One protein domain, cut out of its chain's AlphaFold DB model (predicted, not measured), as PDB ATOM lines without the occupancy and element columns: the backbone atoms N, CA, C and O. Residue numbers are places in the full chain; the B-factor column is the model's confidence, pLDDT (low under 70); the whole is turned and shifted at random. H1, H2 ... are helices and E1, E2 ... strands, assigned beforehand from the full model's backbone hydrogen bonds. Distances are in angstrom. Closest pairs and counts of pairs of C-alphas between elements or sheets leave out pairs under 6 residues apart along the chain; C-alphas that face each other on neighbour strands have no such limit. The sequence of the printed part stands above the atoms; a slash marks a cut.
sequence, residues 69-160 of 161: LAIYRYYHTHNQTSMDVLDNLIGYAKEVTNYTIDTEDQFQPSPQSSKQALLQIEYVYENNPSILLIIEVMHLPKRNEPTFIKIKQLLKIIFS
ATOM      1  N   LEU A  69      51.940  38.082  -5.141       52.72
ATOM      2  CA  LEU A  69      50.607  38.623  -4.977       52.72
ATOM      3  C   LEU A  69      49.859  37.752  -3.967       52.72
ATOM      4  O   LEU A  69      49.721  36.546  -4.140       52.72
ATOM      5  N   ALA A  70      49.354  38.439  -2.947       55.38
ATOM      6  CA  ALA A  70      48.361  38.012  -1.973       55.38
ATOM      7  C   ALA A  70      48.798  37.062  -0.838       55.38
ATOM      8  O   ALA A  70      49.498  36.066  -0.992       55.38
ATOM      9  N   ILE A  71      48.301  37.393   0.356       69.38
ATOM     10  CA  ILE A  71      48.313  36.535   1.541       69.38
ATOM     11  C   ILE A  71      47.401  35.347   1.236       69.38
ATOM     12  O   ILE A  71      46.201  35.541   1.077       69.38
ATOM     13  N   TYR A  72      47.936  34.133   1.158       75.62
ATOM     14  CA  TYR A  72      47.125  32.931   0.963       75.62
ATOM     15  C   TYR A  72      46.277  32.625   2.201       75.62
ATOM     16  O   TYR A  72      46.729  32.769   3.342       75.62
ATOM     17  N   ARG A  73      45.058  32.126   1.984       87.88
ATOM     18  CA  ARG A  73      44.291  31.435   3.031       87.88
ATOM     19  C   ARG A  73      44.508  29.935   2.893       87.88
ATOM     20  O   ARG A  73      44.136  29.358   1.875       87.88
ATOM     21  N   TYR A  74      45.081  29.316   3.917       88.94
ATOM     22  CA  TYR A  74      45.409  27.892   3.915       88.94
ATOM     23  C   TYR A  74      44.340  27.070   4.630       88.94
ATOM     24  O   TYR A  74      43.919  27.415   5.735       88.94
ATOM     25  N   TYR A  75      43.951  25.951   4.024       91.25
ATOM     26  CA  TYR A  75      43.053  24.973   4.625       91.25
ATOM     27  C   TYR A  75      43.623  23.566   4.483       91.25
ATOM     28  O   TYR A  75      43.711  23.021   3.381       91.25
ATOM     29  N   HIS A  76      43.945  22.953   5.619       91.19
ATOM     30  CA  HIS A  76      44.274  21.534   5.688       91.19
ATOM     31  C   HIS A  76      42.976  20.735   5.804       91.19
ATOM     32  O   HIS A  76      42.222  20.882   6.769       91.19
ATOM     33  N   THR A  77      42.696  19.904   4.804       89.81
ATOM     34  CA  THR A  77      41.489  19.075   4.766       89.81
ATOM     35  C   THR A  77      41.829  17.643   5.166       89.81
ATOM     36  O   THR A  77      42.549  16.942   4.460       89.81
ATOM     37  N   HIS A  78      41.295  17.209   6.303       88.94
ATOM     38  CA  HIS A  78      41.553  15.918   6.935       88.94
ATOM     39  C   HIS A  78      40.329  15.456   7.747       88.94
ATOM     40  O   HIS A  78      39.250  16.049   7.696       88.94
ATOM     41  N   ASN A  79      40.474  14.371   8.504       86.94
ATOM     42  CA  ASN A  79      39.407  13.756   9.298       86.94
ATOM     43  C   ASN A  79      38.737  14.660  10.356       86.94
ATOM     44  O   ASN A  79      37.605  14.379  10.737       86.94
ATOM     45  N   GLN A  80      39.394  15.726  10.821       88.75
ATOM     46  CA  GLN A  80      38.854  16.651  11.830       88.75
ATOM     47  C   GLN A  80      38.402  17.990  11.237       88.75
ATOM     48  O   GLN A  80      37.992  18.880  11.983       88.75
ATOM     49  N   THR A  81      38.462  18.164   9.915       90.62
ATOM     50  CA  THR A  81      37.952  19.381   9.280       90.62
ATOM     51  C   THR A  81      36.454  19.508   9.550       90.62
ATOM     52  O   THR A  81      35.686  18.574   9.306       90.62
ATOM     53  N   SER A  82      36.034  20.659  10.079       94.31
ATOM     54  CA  SER A  82      34.636  20.882  10.446       94.31
ATOM     55  C   SER A  82      33.732  20.979   9.215       94.31
ATOM     56  O   SER A  82      34.158  21.383   8.130       94.31
ATOM     57  N   MET A  83      32.452  20.637   9.395       95.94
ATOM     58  CA  MET A  83      31.462  20.725   8.318       95.94
ATOM     59  C   MET A  83      31.312  22.161   7.806       95.94
ATOM     60  O   MET A  83      31.269  22.345   6.596       95.94
ATOM     61  N   ASP A  84      31.359  23.163   8.689       96.62
ATOM     62  CA  ASP A  84      31.280  24.581   8.310       96.62
ATOM     63  C   ASP A  84      32.444  25.010   7.409       96.62
ATOM     64  O   ASP A  84      32.255  25.728   6.426       96.62
ATOM     65  N   VAL A  85      33.664  24.544   7.704       95.56
ATOM     66  CA  VAL A  85      34.829  24.801   6.845       95.56
ATOM     67  C   VAL A  85      34.619  24.157   5.478       95.56
ATOM     68  O   VAL A  85      34.824  24.812   4.460       95.56
ATOM     69  N   LEU A  86      34.159  22.906   5.433       96.50
ATOM     70  CA  LEU A  86      33.886  22.210   4.174       96.50
ATOM     71  C   LEU A  86      32.757  22.869   3.373       96.50
ATOM     72  O   LEU A  86      32.847  22.944   2.150       96.50
ATOM     73  N   ASP A  87      31.718  23.370   4.037       97.31
ATOM     74  CA  ASP A  87      30.627  24.114   3.412       97.31
ATOM     75  C   ASP A  87      31.110  25.426   2.794       97.31
ATOM     76  O   ASP A  87      30.804  25.704   1.631       97.31
ATOM     77  N   ASN A  88      31.948  26.178   3.510       96.12
ATOM     78  CA  ASN A  88      32.579  27.384   2.977       96.12
ATOM     79  C   ASN A  88      33.469  27.068   1.768       96.12
ATOM     80  O   ASN A  88      33.365  27.722   0.734       96.12
ATOM     81  N   LEU A  89      34.300  26.025   1.858       95.25
ATOM     82  CA  LEU A  89      35.159  25.584   0.757       95.25
ATOM     83  C   LEU A  89      34.359  25.148  -0.473       95.25
ATOM     84  O   LEU A  89      34.779  25.417  -1.596       95.25
ATOM     85  N   ILE A  90      33.202  24.509  -0.277       96.31
ATOM     86  CA  ILE A  90      32.260  24.175  -1.351       96.31
ATOM     87  C   ILE A  90      31.648  25.441  -1.955       96.31
ATOM     88  O   ILE A  90      31.489  25.500  -3.173       96.31
ATOM     89  N   GLY A  91      31.302  26.434  -1.134       95.12
ATOM     90  CA  GLY A  91      30.848  27.750  -1.590       95.12
ATOM     91  C   GLY A  91      31.877  28.400  -2.511       95.12
ATOM     92  O   GLY A  91      31.586  28.641  -3.681       95.12
ATOM     93  N   TYR A  92      33.117  28.535  -2.036       93.56
ATOM     94  CA  TYR A  92      34.228  29.064  -2.828       93.56
ATOM     95  C   TYR A  92      34.469  28.253  -4.106       93.56
ATOM     96  O   TYR A  92      34.599  28.824  -5.185       93.56
ATOM     97  N   ALA A  93      34.441  26.918  -4.027       92.56
ATOM     98  CA  ALA A  93      34.590  26.054  -5.194       92.56
ATOM     99  C   ALA A  93      33.454  26.224  -6.217       92.56
ATOM    100  O   ALA A  93      33.641  25.930  -7.392       92.56
ATOM    101  N   LYS A  94      32.264  26.686  -5.836       92.50
ATOM    102  CA  LYS A  94      31.203  26.988  -6.808       92.50
ATOM    103  C   LYS A  94      31.430  28.324  -7.504       92.50
ATOM    104  O   LYS A  94      31.129  28.418  -8.691       92.50
ATOM    105  N   GLU A  95      31.999  29.300  -6.812       90.56
ATOM    106  CA  GLU A  95      32.176  30.666  -7.315       90.56
ATOM    107  C   GLU A  95      33.452  30.850  -8.138       90.56
ATOM    108  O   GLU A  95      33.424  31.527  -9.163       90.56
ATOM    109  N   VAL A  96      34.562  30.228  -7.735       87.19
ATOM    110  CA  VAL A  96      35.851  30.434  -8.404       87.19
ATOM    111  C   VAL A  96      35.870  29.821  -9.808       87.19
ATOM    112  O   VAL A  96      35.312  28.749 -10.054       87.19
ATOM    113  N   THR A  97      36.499  30.512 -10.751       85.31
ATOM    114  CA  THR A  97      36.584  30.099 -12.162       85.31
ATOM    115  C   THR A  97      37.926  29.478 -12.523       85.31
ATOM    116  O   THR A  97      37.997  28.729 -13.490       85.31
ATOM    117  N   ASN A  98      38.972  29.770 -11.748       85.38
ATOM    118  CA  ASN A  98      40.342  29.361 -12.026       85.38
ATOM    119  C   ASN A  98      40.906  28.533 -10.868       85.38
ATOM    120  O   ASN A  98      40.841  28.946  -9.708       85.38
ATOM    121  N   TYR A  99      41.496  27.389 -11.209       87.38
ATOM    122  CA  TYR A  99      42.152  26.497 -10.262       87.38
ATOM    123  C   TYR A  99      43.560  26.170 -10.732       87.38
ATOM    124  O   TYR A  99      43.787  25.996 -11.930       87.38
ATOM    125  N   THR A 100      44.475  25.997  -9.786       87.12
ATOM    126  CA  THR A 100      45.669  25.179 -10.004       87.12
ATOM    127  C   THR A 100      45.533  23.916  -9.169       87.12
ATOM    128  O   THR A 100      44.974  23.932  -8.072       87.12
ATOM    129  N   ILE A 101      45.957  22.789  -9.731       87.00
ATOM    130  CA  ILE A 101      45.943  21.500  -9.046       87.00
ATOM    131  C   ILE A 101      47.335  20.917  -9.200       87.00
ATOM    132  O   ILE A 101      47.799  20.735 -10.328       87.00
ATOM    133  N   ASP A 102      47.961  20.620  -8.072       86.12
ATOM    134  CA  ASP A 102      49.231  19.919  -8.009       86.12
ATOM    135  C   ASP A 102      49.100  18.663  -7.149       86.12
ATOM    136  O   ASP A 102      48.341  18.612  -6.175       86.12
ATOM    137  N   THR A 103      49.813  17.619  -7.544       81.38
ATOM    138  CA  THR A 103      49.835  16.347  -6.830       81.38
ATOM    139  C   THR A 103      51.268  15.923  -6.619       81.38
ATOM    140  O   THR A 103      51.990  15.702  -7.590       81.38
ATOM    141  N   GLU A 104      51.641  15.717  -5.364       74.94
ATOM    142  CA  GLU A 104      52.920  15.121  -5.011       74.94
ATOM    143  C   GLU A 104      52.673  13.700  -4.508       74.94
ATOM    144  O   GLU A 104      51.887  13.474  -3.580       74.94
ATOM    145  N   ASP A 105      53.337  12.720  -5.116       68.62
ATOM    146  CA  ASP A 105      53.385  11.358  -4.612       68.62
ATOM    147  C   ASP A 105      54.787  11.027  -4.103       68.62
ATOM    148  O   ASP A 105      55.791  11.114  -4.807       68.62
ATOM    149  N   GLN A 106      54.873  10.604  -2.843       58.16
ATOM    150  CA  GLN A 106      56.105  10.006  -2.352       58.16
ATOM    151  C   GLN A 106      56.059   8.510  -2.636       58.16
ATOM    152  O   GLN A 106      55.471   7.722  -1.887       58.16
ATOM    153  N   PHE A 107      56.696   8.099  -3.734       50.44
ATOM    154  CA  PHE A 107      57.000   6.692  -3.955       50.44
ATOM    155  C   PHE A 107      58.113   6.270  -2.991       50.44
ATOM    156  O   PHE A 107      59.300   6.389  -3.288       50.44
ATOM    157  N   GLN A 108      57.740   5.771  -1.814       53.94
ATOM    158  CA  GLN A 108      58.686   5.059  -0.965       53.94
ATOM    159  C   GLN A 108      58.755   3.586  -1.413       53.94
ATOM    160  O   GLN A 108      57.729   2.906  -1.424       53.94
ATOM    161  N   PRO A 109      59.945   3.056  -1.761       47.97
ATOM    162  CA  PRO A 109      60.124   1.673  -2.218       47.97
ATOM    163  C   PRO A 109      59.973   0.623  -1.099       47.97
ATOM    164  O   PRO A 109      60.314  -0.543  -1.292       47.97
ATOM    165  N   SER A 110      59.469   1.011   0.078       52.47
ATOM    166  CA  SER A 110      59.245   0.105   1.200       52.47
ATOM    167  C   SER A 110      57.853  -0.536   1.111       52.47
ATOM    168  O   SER A 110      56.853   0.173   1.000       52.47
ATOM    169  N   PRO A 111      57.735  -1.868   1.244       53.84
ATOM    170  CA  PRO A 111      56.444  -2.555   1.277       53.84
ATOM    171  C   PRO A 111      55.578  -2.203   2.504       53.84
ATOM    172  O   PRO A 111      54.424  -2.618   2.568       53.84
ATOM    173  N   GLN A 112      56.111  -1.450   3.475       52.38
ATOM    174  CA  GLN A 112      55.416  -1.059   4.709       52.38
ATOM    175  C   GLN A 112      54.998   0.419   4.746       52.38
ATOM    176  O   GLN A 112      54.258   0.814   5.644       52.38
ATOM    177  N   SER A 113      55.431   1.242   3.790       55.22
ATOM    178  CA  SER A 113      55.016   2.644   3.726       55.22
ATOM    179  C   SER A 113      53.713   2.765   2.942       55.22
ATOM    180  O   SER A 113      53.669   2.501   1.739       55.22
ATOM    181  N   SER A 114      52.638   3.181   3.612       58.44
ATOM    182  CA  SER A 114      51.428   3.642   2.932       58.44
ATOM    183  C   SER A 114      51.810   4.749   1.952       58.44
ATOM    184  O   SER A 114      52.433   5.724   2.368       58.44
ATOM    185  N   LYS A 115      51.447   4.603   0.673       58.88
ATOM    186  CA  LYS A 115      51.689   5.628  -0.351       58.88
ATOM    187  C   LYS A 115      51.113   6.958   0.132       58.88
ATOM    188  O   LYS A 115      49.896   7.085   0.265       58.88
ATOM    189  N   GLN A 116      51.992   7.906   0.435       69.38
ATOM    190  CA  GLN A 116      51.598   9.253   0.807       69.38
ATOM    191  C   GLN A 116      51.344  10.012  -0.488       69.38
ATOM    192  O   GLN A 116      52.225  10.107  -1.342       69.38
ATOM    193  N   ALA A 117      50.113  10.481  -0.646       76.31
ATOM    194  CA  ALA A 117      49.736  11.361  -1.734       76.31
ATOM    195  C   ALA A 117      49.245  12.670  -1.125       76.31
ATOM    196  O   ALA A 117      48.382  12.663  -0.235       76.31
ATOM    197  N   LEU A 118      49.814  13.764  -1.610       83.06
ATOM    198  CA  LEU A 118      49.421  15.124  -1.306       83.06
ATOM    199  C   LEU A 118      48.720  15.692  -2.533       83.06
ATOM    200  O   LEU A 118      49.222  15.597  -3.650       83.06
ATOM    201  N   LEU A 119      47.555  16.283  -2.319       86.88
ATOM    202  CA  LEU A 119      46.835  17.043  -3.326       86.88
ATOM    203  C   LEU A 119      46.767  18.492  -2.852       86.88
ATOM    204  O   LEU A 119      46.223  18.776  -1.784       86.88
ATOM    205  N   GLN A 120      47.325  19.390  -3.650       89.56
ATOM    206  CA  GLN A 120      47.272  20.828  -3.449       89.56
ATOM    207  C   GLN A 120      46.342  21.430  -4.497       89.56
ATOM    208  O   GLN A 120      46.468  21.155  -5.688       89.56
ATOM    209  N   ILE A 121      45.373  22.222  -4.052       90.12
ATOM    210  CA  ILE A 121      44.418  22.891  -4.935       90.12
ATOM    211  C   ILE A 121      44.404  24.365  -4.578       90.12
ATOM    212  O   ILE A 121      44.049  24.724  -3.458       90.12
ATOM    213  N   GLU A 122      44.750  25.221  -5.524       89.94
ATOM    214  CA  GLU A 122      44.663  26.663  -5.353       89.94
ATOM    215  C   GLU A 122      43.420  27.200  -6.054       89.94
ATOM    216  O   GLU A 122      43.182  26.921  -7.228       89.94
ATOM    217  N   TYR A 123      42.632  27.997  -5.343       89.75
ATOM    218  CA  TYR A 123      41.584  28.827  -5.924       89.75
ATOM    219  C   TYR A 123      42.194  30.182  -6.243       89.75
ATOM    220  O   TYR A 123      42.586  30.902  -5.321       89.75
ATOM    221  N   VAL A 124      42.259  30.517  -7.529       84.94
ATOM    222  CA  VAL A 124      42.922  31.732  -8.006       84.94
ATOM    223  C   VAL A 124      41.881  32.817  -8.255       84.94
ATOM    224  O   VAL A 124      40.962  32.641  -9.059       84.94
ATOM    225  N   TYR A 125      42.050  33.958  -7.589       80.31
ATOM    226  CA  TYR A 125      41.201  35.136  -7.753       80.31
ATOM    227  C   TYR A 125      42.033  36.319  -8.250       80.31
ATOM    228  O   TYR A 125      43.142  36.536  -7.779       80.31
ATOM    229  N   GLU A 126      41.484  37.124  -9.160       74.00
ATOM    230  CA  GLU A 126      42.213  38.273  -9.729       74.00
ATOM    231  C   GLU A 126      42.468  39.387  -8.704       74.00
ATOM    232  O   GLU A 126      43.520  40.012  -8.713       74.00
ATOM    233  N   ASN A 127      41.508  39.624  -7.802       77.88
ATOM    234  CA  ASN A 127      41.523  40.761  -6.872       77.88
ATOM    235  C   ASN A 127      41.368  40.349  -5.400       77.88
ATOM    236  O   ASN A 127      41.092  41.190  -4.547       77.88
ATOM    237  N   ASN A 128      41.499  39.056  -5.087       79.25
ATOM    238  CA  ASN A 128      41.359  38.536  -3.729       79.25
ATOM    239  C   ASN A 128      42.500  37.569  -3.391       79.25
ATOM    240  O   ASN A 128      43.071  36.961  -4.293       79.25
ATOM    241  N   PRO A 129      42.791  37.374  -2.093       83.06
ATOM    242  CA  PRO A 129      43.570  36.244  -1.603       83.06
ATOM    243  C   PRO A 129      43.224  34.912  -2.267       83.06
ATOM    244  O   PRO A 129      42.080  34.459  -2.170       83.06
ATOM    245  N   SER A 130      44.229  34.260  -2.857       87.19
ATOM    246  CA  SER A 130      44.122  32.855  -3.242       87.19
ATOM    247  C   SER A 130      43.829  31.990  -2.017       87.19
ATOM    248  O   SER A 130      44.277  32.260  -0.894       87.19
ATOM    249  N   ILE A 131      43.068  30.920  -2.232       90.69
ATOM    250  CA  ILE A 131      42.797  29.916  -1.202       90.69
ATOM    251  C   ILE A 131      43.567  28.656  -1.571       90.69
ATOM    252  O   ILE A 131      43.319  28.095  -2.631       90.69
ATOM    253  N   LEU A 132      44.466  28.202  -0.697       90.44
ATOM    254  CA  LEU A 132      45.186  26.947  -0.877       90.44
ATOM    255  C   LEU A 132      44.557  25.850  -0.024       90.44
ATOM    256  O   LEU A 132      44.517  25.925   1.207       90.44
ATOM    257  N   LEU A 133      44.092  24.808  -0.697       92.50
ATOM    258  CA  LEU A 133      43.588  23.587  -0.107       92.50
ATOM    259  C   LEU A 133      44.682  22.525  -0.130       92.50
ATOM    260  O   LEU A 133      45.198  22.191  -1.193       92.50
ATOM    261  N   ILE A 134      45.008  21.971   1.032       91.56
ATOM    262  CA  ILE A 134      45.991  20.900   1.175       91.56
ATOM    263  C   ILE A 134      45.266  19.653   1.666       91.56
ATOM    264  O   ILE A 134      44.612  19.674   2.713       91.56
ATOM    265  N   ILE A 135      45.370  18.567   0.906       89.94
ATOM    266  CA  ILE A 135      44.721  17.293   1.201       89.94
ATOM    267  C   ILE A 135      45.769  16.191   1.226       89.94
ATOM    268  O   ILE A 135      46.275  15.761   0.191       89.94
ATOM    269  N   GLU A 136      46.045  15.683   2.419       84.19
ATOM    270  CA  GLU A 136      46.850  14.481   2.599       84.19
ATOM    271  C   GLU A 136      45.925  13.265   2.560       84.19
ATOM    272  O   GLU A 136      45.123  13.040   3.468       84.19
ATOM    273  N   VAL A 137      46.020  12.465   1.495       83.00
ATOM    274  CA  VAL A 137      45.070  11.370   1.224       83.00
ATOM    275  C   VAL A 137      45.042  10.341   2.361       83.00
ATOM    276  O   VAL A 137      43.994   9.763   2.647       83.00
ATOM    277  N   MET A 138      46.169  10.148   3.054       83.31
ATOM    278  CA  MET A 138      46.283   9.244   4.205       83.31
ATOM    279  C   MET A 138      45.533   9.722   5.459       83.31
ATOM    280  O   MET A 138      45.203   8.902   6.312       83.31
ATOM    281  N   HIS A 139      45.236  11.020   5.564       86.94
ATOM    282  CA  HIS A 139      44.534  11.628   6.698       86.94
ATOM    283  C   HIS A 139      43.053  11.894   6.410       86.94
ATOM    284  O   HIS A 139      42.361  12.543   7.202       86.94
ATOM    285  N   LEU A 140      42.538  11.382   5.288       89.12
ATOM    286  CA  LEU A 140      41.123  11.478   4.972       89.12
ATOM    287  C   LEU A 140      40.270  10.631   5.938       89.12
ATOM    288  O   LEU A 140      40.671   9.534   6.336       89.12
ATOM    289  N   PRO A 141      39.065  11.111   6.289       89.94
ATOM    290  CA  PRO A 141      38.122  10.347   7.099       89.94
ATOM    291  C   PRO A 141      37.652   9.068   6.391       89.94
ATOM    292  O   PRO A 141      37.832   8.884   5.181       89.94
ATOM    293  N   LYS A 142      37.020   8.155   7.138       89.56
ATOM    294  CA  LYS A 142      36.524   6.891   6.570       89.56
ATOM    295  C   LYS A 142      35.424   7.151   5.542       89.56
ATOM    296  O   LYS A 142      34.636   8.081   5.668       89.56
ATOM    297  N   ARG A 143      35.308   6.267   4.544       89.31
ATOM    298  CA  ARG A 143      34.404   6.445   3.386       89.31
ATOM    299  C   ARG A 143      32.925   6.666   3.731       89.31
ATOM    300  O   ARG A 143      32.200   7.240   2.925       89.31
ATOM    301  N   ASN A 144      32.477   6.155   4.871       90.69
ATOM    302  CA  ASN A 144      31.101   6.251   5.355       90.69
ATOM    303  C   ASN A 144      30.865   7.447   6.291       90.69
ATOM    304  O   ASN A 144      29.728   7.668   6.699       90.69
ATOM    305  N   GLU A 145      31.903   8.203   6.648       92.25
ATOM    306  CA  GLU A 145      31.760   9.365   7.519       92.25
ATOM    307  C   GLU A 145      31.199  10.569   6.741       92.25
ATOM    308  O   GLU A 145      31.584  10.794   5.587       92.25
ATOM    309  N   PRO A 146      30.329  11.386   7.366       94.25
ATOM    310  CA  PRO A 146      29.772  12.584   6.734       94.25
ATOM    311  C   PRO A 146      30.845  13.525   6.178       94.25
ATOM    312  O   PRO A 146      30.705  14.035   5.065       94.25
ATOM    313  N   THR A 147      31.952  13.687   6.909       93.31
ATOM    314  CA  THR A 147      33.103  14.500   6.502       93.31
ATOM    315  C   THR A 147      33.693  14.010   5.180       93.31
ATOM    316  O   THR A 147      33.936  14.809   4.280       93.31
ATOM    317  N   PHE A 148      33.850  12.693   4.993       95.19
ATOM    318  CA  PHE A 148      34.370  12.137   3.740       95.19
ATOM    319  C   PHE A 148      33.413  12.376   2.572       95.19
ATOM    320  O   PHE A 148      33.845  12.743   1.481       95.19
ATOM    321  N   ILE A 149      32.107  12.200   2.790       94.94
ATOM    322  CA  ILE A 149      31.082  12.462   1.767       94.94
ATOM    323  C   ILE A 149      31.153  13.926   1.317       94.94
ATOM    324  O   ILE A 149      31.083  14.211   0.118       94.94
ATOM    325  N   LYS A 150      31.350  14.843   2.265       95.75
ATOM    326  CA  LYS A 150      31.459  16.279   2.011       95.75
ATOM    327  C   LYS A 150      32.752  16.647   1.276       95.75
ATOM    328  O   LYS A 150      32.696  17.365   0.283       95.75
ATOM    329  N   ILE A 151      33.894  16.081   1.674       94.38
ATOM    330  CA  ILE A 151      35.168  16.227   0.946       94.38
ATOM    331  C   ILE A 151      35.032  15.686  -0.483       94.38
ATOM    332  O   ILE A 151      35.443  16.329  -1.445       94.38
ATOM    333  N   LYS A 152      34.383  14.532  -0.660       94.50
ATOM    334  CA  LYS A 152      34.110  13.966  -1.985       94.50
ATOM    335  C   LYS A 152      33.227  14.889  -2.830       94.50
ATOM    336  O   LYS A 152      33.458  15.011  -4.029       94.50
ATOM    337  N   GLN A 153      32.222  15.531  -2.232       95.12
ATOM    338  CA  GLN A 153      31.395  16.530  -2.910       95.12
ATOM    339  C   GLN A 153      32.225  17.742  -3.346       95.12
ATOM    340  O   GLN A 153      32.091  18.172  -4.489       95.12
ATOM    341  N   LEU A 154      33.084  18.261  -2.465       95.19
ATOM    342  CA  LEU A 154      34.001  19.358  -2.768       95.19
ATOM    343  C   LEU A 154      34.887  19.022  -3.973       95.19
ATOM    344  O   LEU A 154      34.859  19.733  -4.974       95.19
ATOM    345  N   LEU A 155      35.589  17.889  -3.915       93.50
ATOM    346  CA  LEU A 155      36.448  17.426  -5.005       93.50
ATOM    347  C   LEU A 155      35.668  17.216  -6.303       93.50
ATOM    348  O   LEU A 155      36.140  17.585  -7.373       93.50
ATOM    349  N   LYS A 156      34.443  16.682  -6.225       93.56
ATOM    350  CA  LYS A 156      33.584  16.538  -7.404       93.56
ATOM    351  C   LYS A 156      33.302  17.890  -8.061       93.56
ATOM    352  O   LYS A 156      33.327  17.952  -9.281       93.56
ATOM    353  N   ILE A 157      33.026  18.942  -7.290       90.25
ATOM    354  CA  ILE A 157      32.775  20.285  -7.838       90.25
ATOM    355  C   ILE A 157      34.027  20.818  -8.536       90.25
ATOM    356  O   ILE A 157      33.923  21.272  -9.669       90.25
ATOM    357  N   ILE A 158      35.190  20.704  -7.890       89.44
ATOM    358  CA  ILE A 158      36.469  21.192  -8.423       89.44
ATOM    359  C   ILE A 158      36.815  20.492  -9.743       89.44
ATOM    360  O   ILE A 158      37.098  21.154 -10.730       89.44
ATOM    361  N   PHE A 159      36.733  19.159  -9.788       87.00
ATOM    362  CA  PHE A 159      37.111  18.376 -10.972       87.00
ATOM    363  C   PHE A 159      36.034  18.298 -12.068       87.00
ATOM    364  O   PHE A 159      36.260  17.653 -13.088       87.00
ATOM    365  N   SER A 160      34.846  18.876 -11.854       84.62
ATOM    366  CA  SER A 160      33.771  18.900 -12.866       84.62
ATOM    367  C   SER A 160      33.658  20.235 -13.604       84.62
ATOM    368  O   SER A 160      32.779  20.365 -14.457       84.62
TER     369      SER A 160
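What this domain is: This is residues 69 to 160 of the 161 residues of the protein "Hypothetical protein" of Rotaria sp. Silwood2 (UniProt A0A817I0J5). One twisted sheet of four strands has two helices, H1 and H2, side by side over one face, running slantwise to the strands, while no named helix covers the other face. The sheet and the links at the two ends of E3 make the longest axis, from Pro 111 between E2 and E3 to Asn 127 between E3 and E4. The printed part has 92 residues, with E1, H1, E2, E3, E4 and H2 along the chain; the sheet is mixed, in the order E1, E4, E3, E2, and the class is mixed, helices and strands. The whole is compact, with a radius of gyration of the C-alphas of 14.0 A, yet elongated in outline, 46 by 30 by 24 A.

How they stand to each other: Edge strand E1, residues 73 to 77, is the parallel neighbour of E4, residues 131 to 136, at 23 degrees, with N 75 and O 132 at 2.9 A. H1, residues 83 to 95, is on the sheet at a height over the sheet of 9.8 A, and on the local plane its line and that of E1 stand at 59 degrees, only just slantwise. H1 and E1 are near each other, with 6 pairs of C-alphas within 10 A. E2, residues 98 to 106, is the other edge strand, apart from E1. It forms a hairpin with E3, residues 116 to 124, antiparallel at 165 degrees, with N 102 and O 120 at 2.9 A. E3 and E4 form a second hairpin, antiparallel at 168 degrees, with N 133 and O 121 at 2.8 A. E2, E3 and E4 are a meander, each the antiparallel neighbour of the one before. E1, H1 and E2 form a split strand-helix-strand unit, two strands running the same way with E4 and E3 between them, and its crossover is right-handed. H2, residues 146 to 159, is on the same face as H1, at a height over the sheet of 10.4 A, in two layers of helices and sheet. The helices touch, the closest C-alphas being those of Ile 90 and Leu 154, 5.3 A apart. They run the same way at a shallow tilt of 13 degrees. In H1 and H2 every O i to N i+4 pair is within hydrogen-bond range.

Where its parts are: E1 begins at C-alpha 73, (44.291, 31.435, 3.031), and measures 12.8 A from first to last C-alpha. H1 measures 18.5 A, E2 26.8 A, E3 25.7 A and E4 16.4 A. H2 measures 20.0 A and ends at C-alpha 159, (37.111, 18.376, -10.972).

The domain as a whole: The C-alphas of Pro 111 and Asn 127 are the two farthest apart, at 46.5 A. The printed part has no cut and no long link. Mean pLDDT of the printed part is 84.0; residues 69 to 71 and 105 to 116 are under 70.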